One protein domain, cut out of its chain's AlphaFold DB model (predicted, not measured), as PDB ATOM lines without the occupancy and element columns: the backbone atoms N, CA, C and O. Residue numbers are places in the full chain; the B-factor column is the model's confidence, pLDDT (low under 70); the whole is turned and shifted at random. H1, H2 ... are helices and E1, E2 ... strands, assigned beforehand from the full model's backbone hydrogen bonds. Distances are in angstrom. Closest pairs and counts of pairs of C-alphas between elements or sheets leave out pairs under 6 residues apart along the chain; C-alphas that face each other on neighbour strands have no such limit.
ATOM      1  N   PRO A 328      34.383  49.414 -36.187       91.81
ATOM      2  CA  PRO A 328      33.765  48.147 -35.827       91.81
ATOM      3  C   PRO A 328      34.772  46.997 -35.921       91.81
ATOM      4  O   PRO A 328      35.641  46.979 -36.799       91.81
ATOM      5  N   VAL A 329      34.623  46.024 -35.022       94.94
ATOM      6  CA  VAL A 329      35.310  44.733 -35.090       94.94
ATOM      7  C   VAL A 329      34.274  43.650 -35.355       94.94
ATOM      8  O   VAL A 329      33.336  43.468 -34.583       94.94
ATOM      9  N   GLU A 330      34.428  42.945 -36.468       94.25
ATOM     10  CA  GLU A 330      33.422  42.021 -36.993       94.25
ATOM     11  C   GLU A 330      34.004  40.620 -37.130       94.25
ATOM     12  O   GLU A 330      35.139  40.466 -37.573       94.25
ATOM     13  N   ALA A 331      33.229  39.591 -36.791       93.81
ATOM     14  CA  ALA A 331      33.611  38.217 -37.101       93.81
ATOM     15  C   ALA A 331      33.610  37.994 -38.624       93.81
ATOM     16  O   ALA A 331      32.748  38.519 -39.329       93.81
ATOM     17  N   VAL A 332      34.543  37.177 -39.121       93.44
ATOM     18  CA  VAL A 332      34.663  36.793 -40.538       93.44
ATOM     19  C   VAL A 332      34.582  35.266 -40.651       93.44
ATOM     20  O   VAL A 332      35.617  34.600 -40.733       93.44
ATOM     21  N   PRO A 333      33.371  34.677 -40.607       90.06
ATOM     22  CA  PRO A 333      33.193  33.224 -40.556       90.06
ATOM     23  C   PRO A 333      33.835  32.481 -41.733       90.06
ATOM     24  O   PRO A 333      34.222  31.322 -41.600       90.06
ATOM     25  N   GLU A 334      33.993  33.150 -42.876       90.62
ATOM     26  CA  GLU A 334      34.617  32.605 -44.082       90.62
ATOM     27  C   GLU A 334      36.109  32.287 -43.891       90.62
ATOM     28  O   GLU A 334      36.665  31.473 -44.627       90.62
ATOM     29  N   LEU A 335      36.766  32.911 -42.905       87.06
ATOM     30  CA  LEU A 335      38.184  32.715 -42.586       87.06
ATOM     31  C   LEU A 335      38.419  31.763 -41.399       87.06
ATOM     32  O   LEU A 335      39.577  31.502 -41.066       87.06
ATOM     33  N   GLY A 336      37.353  31.238 -40.782       88.38
ATOM     34  CA  GLY A 336      37.403  30.264 -39.687       88.38
ATOM     35  C   GLY A 336      36.662  30.699 -38.414       88.38
ATOM     36  O   GLY A 336      36.161  31.814 -38.307       88.38
ATOM     37  N   ASN A 337      36.618  29.805 -37.417       87.06
ATOM     38  CA  ASN A 337      35.871  30.008 -36.160       87.06
ATOM     39  C   ASN A 337      36.417  31.148 -35.283       87.06
ATOM     40  O   ASN A 337      35.685  31.717 -34.478       87.06
ATOM     41  N   HIS A 338      37.702  31.468 -35.431       93.25
ATOM     42  CA  HIS A 338      38.370  32.556 -34.724       93.25
ATOM     43  C   HIS A 338      38.988  33.483 -35.758       93.25
ATOM     44  O   HIS A 338      40.202  33.476 -35.963       93.25
ATOM     45  N   ALA A 339      38.140  34.236 -36.451       95.38
ATOM     46  CA  ALA A 339      38.571  35.215 -37.429       95.38
ATOM     47  C   ALA A 339      37.758  36.501 -37.300       95.38
ATOM     48  O   ALA A 339      36.532  36.458 -37.221       95.38
ATOM     49  N   TYR A 340      38.459  37.631 -37.258       96.50
ATOM     50  CA  TYR A 340      37.867  38.949 -37.063       96.50
ATOM     51  C   TYR A 340      38.517  39.969 -37.987       96.50
ATOM     52  O   TYR A 340      39.681  39.828 -38.364       96.50
ATOM     53  N   ARG A 341      37.764  41.009 -38.334       95.31
ATOM     54  CA  ARG A 341      38.198  42.127 -39.165       95.31
ATOM     55  C   ARG A 341      37.939  43.442 -38.459       95.31
ATOM     56  O   ARG A 341      36.898  43.622 -37.835       95.31
ATOM     57  N   CYS A 342      38.874  44.364 -38.617       94.38
ATOM     58  CA  CYS A 342      38.718  45.765 -38.272       94.38
ATOM     59  C   CYS A 342      39.386  46.601 -39.367       94.38
ATOM     60  O   CYS A 342      40.530  46.332 -39.742       94.38
ATOM     61  N   GLY A 343      38.656  47.571 -39.921       91.19
ATOM     62  CA  GLY A 343      39.127  48.352 -41.064       91.19
ATOM     63  C   GLY A 343      39.614  47.460 -42.213       91.19
ATOM     64  O   GLY A 343      38.940  46.508 -42.606       91.19
ATOM     65  N   ALA A 344      40.810  47.752 -42.723       90.31
ATOM     66  CA  ALA A 344      41.429  47.014 -43.825       90.31
ATOM     67  C   ALA A 344      42.108  45.695 -43.407       90.31
ATOM     68  O   ALA A 344      42.669  45.018 -44.269       90.31
ATOM     69  N   TRP A 345      42.101  45.331 -42.119       93.00
ATOM     70  CA  TRP A 345      42.840  44.186 -41.584       93.00
ATOM     71  C   TRP A 345      41.910  43.086 -41.090       93.00
ATOM     72  O   TRP A 345      40.991  43.331 -40.315       93.00
ATOM     73  N   SER A 346      42.201  41.849 -41.486       95.06
ATOM     74  CA  SER A 346      41.574  40.643 -40.944       95.06
ATOM     75  C   SER A 346      42.626  39.756 -40.290       95.06
ATOM     76  O   SER A 346      43.707  39.571 -40.851       95.06
ATOM     77  N   SER A 347      42.309  39.174 -39.138       95.94
ATOM     78  CA  SER A 347      43.159  38.213 -38.438       95.94
ATOM     79  C   SER A 347      42.444  36.901 -38.176       95.94
ATOM     80  O   SER A 347      41.233  36.877 -37.965       95.94
ATOM     81  N   ARG A 348      43.202  35.803 -38.146       96.56
ATOM     82  CA  ARG A 348      42.692  34.466 -37.819       96.56
ATOM     83  C   ARG A 348      43.692  33.652 -37.009       96.56
ATOM     84  O   ARG A 348      44.895  33.881 -37.130       96.56
ATOM     85  N   VAL A 349      43.201  32.692 -36.230       95.75
ATOM     86  CA  VAL A 349      44.040  31.652 -35.615       95.75
ATOM     87  C   VAL A 349      43.927  30.364 -36.421       95.75
ATOM     88  O   VAL A 349      42.836  29.832 -36.601       95.75
ATOM     89  N   GLU A 350      45.069  29.864 -36.884       92.88
ATOM     90  CA  GLU A 350      45.208  28.624 -37.646       92.88
ATOM     91  C   GLU A 350      46.327  27.798 -37.008       92.88
ATOM     92  O   GLU A 350      47.422  28.309 -36.792       92.88
ATOM     93  N   GLU A 351      46.028  26.556 -36.611       91.38
ATOM     94  CA  GLU A 351      46.990  25.655 -35.947       91.38
ATOM     95  C   GLU A 351      47.757  26.317 -34.776       91.38
ATOM     96  O   GLU A 351      48.970  26.179 -34.631       91.38
ATOM     97  N   GLY A 352      47.047  27.101 -33.953       92.75
ATOM     98  CA  GLY A 352      47.618  27.809 -32.799       92.75
ATOM     99  C   GLY A 352      48.502  29.016 -33.144       92.75
ATOM    100  O   GLY A 352      49.133  29.589 -32.251       92.75
ATOM    101  N   THR A 353      48.529  29.434 -34.411       95.38
ATOM    102  CA  THR A 353      49.269  30.604 -34.896       95.38
ATOM    103  C   THR A 353      48.313  31.731 -35.281       95.38
ATOM    104  O   THR A 353      47.346  31.514 -36.006       95.38
ATOM    105  N   LEU A 354      48.574  32.951 -34.803       96.56
ATOM    106  CA  LEU A 354      47.847  34.156 -35.211       96.56
ATOM    107  C   LEU A 354      48.401  34.698 -36.537       96.56
ATOM    108  O   LEU A 354      49.591  34.997 -36.636       96.56
ATOM    109  N   HIS A 355      47.532  34.878 -37.530       95.38
ATOM    110  CA  HIS A 355      47.851  35.416 -38.855       95.38
ATOM    111  C   HIS A 355      47.047  36.682 -39.157       95.38
ATOM    112  O   HIS A 355      45.927  36.825 -38.671       95.38
ATOM    113  N   TRP A 356      47.582  37.539 -40.037       94.38
ATOM    114  CA  TRP A 356      46.885  38.698 -40.603       94.38
ATOM    115  C   TRP A 356      46.842  38.658 -42.132       94.38
ATOM    116  O   TRP A 356      47.734  38.123 -42.792       94.38
ATOM    117  N   SER A 357      45.827  39.309 -42.687       91.12
ATOM    118  CA  SER A 357      45.664  39.643 -44.103       91.12
ATOM    119  C   SER A 357      45.076  41.055 -44.212       91.12
ATOM    120  O   SER A 357      44.357  41.475 -43.305       91.12
ATOM    121  N   GLY A 358      45.390  41.806 -45.272       82.06
ATOM    122  CA  GLY A 358      44.851  43.158 -45.454       82.06
ATOM    123  C   GLY A 358      44.626  43.538 -46.916       82.06
ATOM    124  O   GLY A 358      45.381  43.106 -47.787       82.06
ATOM    125  N   GLU A 359      43.586  44.337 -47.178       63.88
ATOM    126  CA  GLU A 359      43.120  44.679 -48.539       63.88
ATOM    127  C   GLU A 359      44.026  45.683 -49.277       63.88
ATOM    128  O   GLU A 359      44.060  45.692 -50.504       63.88
ATOM    129  N   SER A 360      44.837  46.473 -48.569       51.94
ATOM    130  CA  SER A 360      45.800  47.425 -49.160       51.94
ATOM    131  C   SER A 360      47.237  46.893 -49.237       51.94
ATOM    132  O   SER A 360      48.176  47.643 -49.493       51.94
ATOM    133  N   THR A 398      43.299  56.749 -39.983       70.06
ATOM    134  CA  THR A 398      43.237  55.743 -38.908       70.06
ATOM    135  C   THR A 398      44.256  56.037 -37.804       70.06
ATOM    136  O   THR A 398      45.235  56.749 -38.019       70.06
ATOM    137  N   ASP A 399      44.035  55.490 -36.606       81.06
ATOM    138  CA  ASP A 399      44.992  55.568 -35.491       81.06
ATOM    139  C   ASP A 399      46.043  54.444 -35.520       81.06
ATOM    140  O   ASP A 399      46.742  54.223 -34.536       81.06
ATOM    141  N   GLY A 400      46.123  53.699 -36.630       87.19
ATOM    142  CA  GLY A 400      47.065  52.599 -36.817       87.19
ATOM    143  C   GLY A 400      46.748  51.319 -36.032       87.19
ATOM    144  O   GLY A 400      47.492  50.354 -36.158       87.19
ATOM    145  N   LEU A 401      45.657  51.260 -35.259       93.31
ATOM    146  CA  LEU A 401      45.391  50.145 -34.334       93.31
ATOM    147  C   LEU A 401      44.426  49.077 -34.865       93.31
ATOM    148  O   LEU A 401      44.137  48.112 -34.161       93.31
ATOM    149  N   ASP A 402      43.927  49.196 -36.095       93.56
ATOM    150  CA  ASP A 402      42.937  48.260 -36.653       93.56
ATOM    151  C   ASP A 402      43.444  46.809 -36.686       93.56
ATOM    152  O   ASP A 402      42.734  45.878 -36.299       93.56
ATOM    153  N   GLY A 403      44.714  46.614 -37.050       94.50
ATOM    154  CA  GLY A 403      45.351  45.299 -37.017       94.50
ATOM    155  C   GLY A 403      45.434  44.698 -35.610       94.50
ATOM    156  O   GLY A 403      45.278  43.483 -35.452       94.50
ATOM    157  N   LEU A 404      45.630  45.541 -34.590       95.81
ATOM    158  CA  LEU A 404      45.640  45.139 -33.183       95.81
ATOM    159  C   LEU A 404      44.225  44.826 -32.681       95.81
ATOM    160  O   LEU A 404      44.031  43.812 -32.016       95.81
ATOM    161  N   ARG A 405      43.221  45.633 -33.046       96.31
ATOM    162  CA  ARG A 405      41.807  45.377 -32.711       96.31
ATOM    163  C   ARG A 405      41.347  44.020 -33.242       96.31
ATOM    164  O   ARG A 405      40.783  43.229 -32.486       96.31
ATOM    165  N   ALA A 406      41.637  43.731 -34.513       95.75
ATOM    166  CA  ALA A 406      41.343  42.433 -35.112       95.75
ATOM    167  C   ALA A 406      42.060  41.304 -34.348       95.75
ATOM    168  O   ALA A 406      41.418  40.343 -33.917       95.75
ATOM    169  N   ALA A 407      43.368  41.460 -34.097       96.69
ATOM    170  CA  ALA A 407      44.180  40.471 -33.390       96.69
ATOM    171  C   ALA A 407      43.643  40.142 -31.993       96.69
ATOM    172  O   ALA A 407      43.496  38.969 -31.653       96.69
ATOM    173  N   CYS A 408      43.325  41.165 -31.199       97.00
ATOM    174  CA  CYS A 408      42.754  41.016 -29.868       97.00
ATOM    175  C   CYS A 408      41.429  40.255 -29.912       97.00
ATOM    176  O   CYS A 408      41.294  39.255 -29.213       97.00
ATOM    177  N   ALA A 409      40.486  40.645 -30.774       96.94
ATOM    178  CA  ALA A 409      39.213  39.936 -30.899       96.94
ATOM    179  C   ALA A 409      39.401  38.460 -31.297       96.94
ATOM    180  O   ALA A 409      38.806  37.568 -30.687       96.94
ATOM    181  N   THR A 410      40.295  38.190 -32.253       96.69
ATOM    182  CA  THR A 410      40.660  36.831 -32.665       96.69
ATOM    183  C   THR A 410      41.248  36.015 -31.512       96.69
ATOM    184  O   THR A 410      40.776  34.908 -31.244       96.69
ATOM    185  N   VAL A 411      42.266  36.538 -30.824       96.81
ATOM    186  CA  VAL A 411      42.963  35.818 -29.749       96.81
ATOM    187  C   VAL A 411      42.047  35.604 -28.554       96.81
ATOM    188  O   VAL A 411      41.994  34.499 -28.024       96.81
ATOM    189  N   TRP A 412      41.275  36.610 -28.149       96.50
ATOM    190  CA  TRP A 412      40.331  36.473 -27.045       96.50
ATOM    191  C   TRP A 412      39.248  35.440 -27.350       96.50
ATOM    192  O   TRP A 412      38.972  34.599 -26.500       96.50
ATOM    193  N   SER A 413      38.704  35.434 -28.570       95.81
ATOM    194  CA  SER A 413      37.736  34.420 -29.004       95.81
ATOM    195  C   SER A 413      38.319  33.002 -28.968       95.81
ATOM    196  O   SER A 413      37.642  32.078 -28.511       95.81
ATOM    197  N   ALA A 414      39.569  32.828 -29.409       94.50
ATOM    198  CA  ALA A 414      40.271  31.549 -29.353       94.50
ATOM    199  C   ALA A 414      40.497  31.092 -27.900       94.50
ATOM    200  O   ALA A 414      40.089  29.989 -27.530       94.50
ATOM    201  N   LEU A 415      41.063  31.961 -27.056       93.75
ATOM    202  CA  LEU A 415      41.362  31.659 -25.653       93.75
ATOM    203  C   LEU A 415      40.100  31.348 -24.840       93.75
ATOM    204  O   LEU A 415      40.107  30.414 -24.040       93.75
ATOM    205  N   ASP A 416      39.011  32.085 -25.062       93.94
ATOM    206  CA  ASP A 416      37.724  31.837 -24.399       93.94
ATOM    207  C   ASP A 416      37.100  30.501 -24.829       93.94
ATOM    208  O   ASP A 416      36.355  29.888 -24.066       93.94
ATOM    209  N   SER A 417      37.450  30.015 -26.023       93.12
ATOM    210  CA  SER A 417      37.030  28.710 -26.549       93.12
ATOM    211  C   SER A 417      38.000  27.575 -26.193       93.12
ATOM    212  O   SER A 417      37.837  26.451 -26.667       93.12
ATOM    213  N   GLY A 418      39.025  27.846 -25.377       92.25
ATOM    214  CA  GLY A 418      40.043  26.866 -24.986       92.25
ATOM    215  C   GLY A 418      41.087  26.562 -26.067       92.25
ATOM    216  O   GLY A 418      41.860  25.616 -25.917       92.25
ATOM    217  N   VAL A 419      41.139  27.348 -27.144       92.38
ATOM    218  CA  VAL A 419      42.146  27.222 -28.203       92.38
ATOM    219  C   VAL A 419      43.389  28.012 -27.805       92.38
ATOM    220  O   VAL A 419      43.348  29.231 -27.639       92.38
ATOM    221  N   ALA A 420      44.515  27.314 -27.650       91.88
ATOM    222  CA  ALA A 420      45.795  27.944 -27.349       91.88
ATOM    223  C   ALA A 420      46.350  28.689 -28.573       91.88
ATOM    224  O   ALA A 420      46.294  28.188 -29.694       91.88
ATOM    225  N   VAL A 421      46.943  29.860 -28.335       93.31
ATOM    226  CA  VAL A 421      47.679  30.634 -29.341       93.31
ATOM    227  C   VAL A 421      49.140  30.674 -28.910       93.31
ATOM    228  O   VAL A 421      49.490  31.402 -27.988       93.31
ATOM    229  N   HIS A 422      49.985  29.852 -29.532       92.94
ATOM    230  CA  HIS A 422      51.392  29.677 -29.149       92.94
ATOM    231  C   HIS A 422      52.376  30.341 -30.118       92.94
ATOM    232  O   HIS A 422      53.576  30.369 -29.850       92.94
ATOM    233  N   ALA A 423      51.897  30.864 -31.249       93.00
ATOM    234  CA  ALA A 423      52.732  31.541 -32.231       93.00
ATOM    235  C   ALA A 423      52.021  32.743 -32.866       93.00
ATOM    236  O   ALA A 423      50.795  32.835 -32.900       93.00
ATOM    237  N   ILE A 424      52.823  33.667 -33.391       94.38
ATOM    238  CA  ILE A 424      52.371  34.840 -34.139       94.38
ATOM    239  C   ILE A 424      53.146  34.881 -35.453       94.38
ATOM    240  O   ILE A 424      54.376  34.802 -35.445       94.38
ATOM    241  N   ALA A 425      52.438  35.026 -36.572       91.69
ATOM    242  CA  ALA A 425      53.031  35.085 -37.899       91.69
ATOM    243  C   ALA A 425      54.050  36.235 -38.041       91.69
ATOM    244  O   ALA A 425      53.963  37.272 -37.378       91.69
ATOM    245  N   ALA A 426      55.018  36.051 -38.943       87.00
ATOM    246  CA  ALA A 426      56.062  37.043 -39.207       87.00
ATOM    247  C   ALA A 426      55.519  38.316 -39.880       87.00
ATOM    248  O   ALA A 426      56.013  39.410 -39.625       87.00
ATOM    249  N   ARG A 427      54.490  38.185 -40.727       85.69
ATOM    250  CA  ARG A 427      53.825  39.324 -41.368       85.69
ATOM    251  C   ARG A 427      52.840  39.954 -40.386       85.69
ATOM    252  O   ARG A 427      51.844  39.319 -40.041       85.69
ATOM    253  N   ARG A 428      53.114  41.190 -39.969       86.81
ATOM    254  CA  ARG A 428      52.352  41.908 -38.940       86.81
ATOM    255  C   ARG A 428      51.924  43.291 -39.448       86.81
ATOM    256  O   ARG A 428      52.669  43.887 -40.228       86.81
ATOM    257  N   PRO A 429      50.733  43.775 -39.063       87.19
ATOM    258  CA  PRO A 429      50.313  45.142 -39.348       87.19
ATOM    259  C   PRO A 429      51.105  46.153 -38.499       87.19
ATOM    260  O   PRO A 429      51.732  45.751 -37.513       87.19
ATOM    261  N   PRO A 430      51.043  47.452 -38.845       82.00
ATOM    262  CA  PRO A 430      51.559  48.515 -37.991       82.00
ATOM    263  C   PRO A 430      51.018  48.419 -36.559       82.00
ATOM    264  O   PRO A 430      49.844  48.098 -36.364       82.00
ATOM    265  N   GLY A 431      51.868  48.677 -35.565       79.88
ATOM    266  CA  GLY A 431      51.510  48.625 -34.141       79.88
ATOM    267  C   GLY A 431      51.466  47.216 -33.535       79.88
ATOM    268  O   GLY A 431      51.177  47.066 -32.348       79.88
ATOM    269  N   CYS A 432      51.762  46.181 -34.328       86.56
ATOM    270  CA  CYS A 432      51.802  44.783 -33.898       86.56
ATOM    271  C   CYS A 432      53.207  44.162 -33.979       86.56
ATOM    272  O   CYS A 432      53.359  42.962 -33.749       86.56
ATOM    273  N   GLU A 433      54.231  44.938 -34.324       85.94
ATOM    274  CA  GLU A 433      55.584  44.468 -34.638       85.94
ATOM    275  C   GLU A 433      56.206  43.697 -33.475       85.94
ATOM    276  O   GLU A 433      56.766  42.624 -33.687       85.94
ATOM    277  N   ASP A 434      56.012  44.188 -32.251       84.88
ATOM    278  CA  ASP A 434      56.608  43.636 -31.031       84.88
ATOM    279  C   ASP A 434      55.678  42.646 -30.295       84.88
ATOM    280  O   ASP A 434      55.965  42.230 -29.172       84.88
ATOM    281  N   LEU A 435      54.558  42.229 -30.909       88.69
ATOM    282  CA  LEU A 435      53.644  41.274 -30.278       88.69
ATOM    283  C   LEU A 435      54.306  39.911 -30.044       88.69
ATOM    284  O   LEU A 435      54.950  39.328 -30.922       88.69
ATOM    285  N   MET A 436      54.048  39.360 -28.864       85.56
ATOM    286  CA  MET A 436      54.439  38.012 -28.478       85.56
ATOM    287  C   MET A 436      53.186  37.169 -28.261       85.56
ATOM    288  O   MET A 436      52.146  37.686 -27.850       85.56
ATOM    289  N   ALA A 437      53.273  35.872 -28.565       83.88
ATOM    290  CA  ALA A 437      52.167  34.959 -28.305       83.88
ATOM    291  C   ALA A 437      51.833  34.968 -26.800       83.88
ATOM    292  O   ALA A 437      52.765  34.990 -25.985       83.88
ATOM    293  N   PRO A 438      50.544  34.944 -26.414       82.81
ATOM    294  CA  PRO A 438      50.166  34.861 -25.012       82.81
ATOM    295  C   PRO A 438      50.813  33.638 -24.359       82.81
ATOM    296  O   PRO A 438      50.796  32.540 -24.919       82.81
ATOM    297  N   ALA A 439      51.373  33.810 -23.161       75.81
ATOM    298  CA  ALA A 439      51.865  32.670 -22.402       75.81
ATOM    299  C   ALA A 439      50.704  31.692 -22.131       75.81
ATOM    300  O   ALA A 439      49.583  32.136 -21.854       75.81
ATOM    301  N   PRO A 440      50.934  30.367 -22.185       65.19
ATOM    302  CA  PRO A 440      49.908  29.404 -21.809       65.19
ATOM    303  C   PRO A 440      49.447  29.704 -20.380       65.19
ATOM    304  O   PRO A 440      50.277  29.878 -19.485       65.19
ATOM    305  N   ARG A 441      48.125  29.793 -20.163       57.47
ATOM    306  CA  ARG A 441      47.570  30.013 -18.819       57.47
ATOM    307  C   ARG A 441      48.124  28.936 -17.887       57.47
ATOM    308  O   ARG A 441      47.959  27.746 -18.154       57.47
ATOM    309  N   ALA A 442      48.778  29.357 -16.803       48.25
ATOM    310  CA  ALA A 442      49.107  28.442 -15.722       48.25
ATOM    311  C   ALA A 442      47.798  27.800 -15.222       48.25
ATOM    312  O   ALA A 442      46.781  28.500 -15.166       48.25
ATOM    313  N   PRO A 443      47.788  26.497 -14.893       43.75
ATOM    314  CA  PRO A 443      46.609  25.885 -14.297       43.75
ATOM    315  C   PRO A 443      46.226  26.685 -13.050       43.75
ATOM    316  O   PRO A 443      47.102  27.023 -12.250       43.75
ATOM    317  N   GLU A 444      44.939  27.025 -12.912       38.88
ATOM    318  CA  GLU A 444      44.462  27.699 -11.707       38.88
ATOM    319  C   GLU A 444      44.908  26.891 -10.482       38.88
ATOM    320  O   GLU A 444      44.825  25.655 -10.506       38.88
TER     321      GLU A 444
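This is residues 328 to 360 and 398 to 444 of the 449 residues of the protein "Putative sugar phosphatase of HAD superfamily" of Frankia sp. CcI6 (UniProt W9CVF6). A twisted sheet of four strands has one helix, H1, packed along one face, and the long unnamed stretch 417 to 444 passes the E4 edge, where residues 423 to 424 pair, parallel, with residues 353 to 354 of E4. The 80 printed residues, under half in named elements, hold E1, E2, E3, E4 and H1 in that order: a mixed class, a meander, each strand the antiparallel neighbour of the one before, in two layers with H1. It is compact, radius of gyration of the C-alphas 11.9 A, spanning 40 by 27 by 19 A.

Find C-alpha 329 at (35.310, 44.733, -35.090), where E1, residues 329 to 331, begins. E2 is residues 339 to 342, E3 345 to 350, 16.2 A long, and E4 353 to 358, 17.0 A. H1, residues 402 to 416, runs 21.1 A to C-alpha 416 at (37.724, 31.837, -24.399).

Look for three hairpins within hydrogen-bond range: N 330 and O 341, 2.9 A, in E1 and E2; N 347 and O 340, 2.8 A, in E2 and E3; N 348 and O 355, 3.0 A, in E3 and E4. H1 is on the sheet, height 5.7 A, over E2 and E3; the closest C-alphas of H1 and E2 are Arg 341 and Ala 406, 5.1 A. In H1 every O i to N i+4 pair is within range.

Across the cut, residues 361 to 397, C-alphas 360 and 398 are 13.4 A apart. Residues 359 to 360 and 440 to 444 have pLDDT under 70.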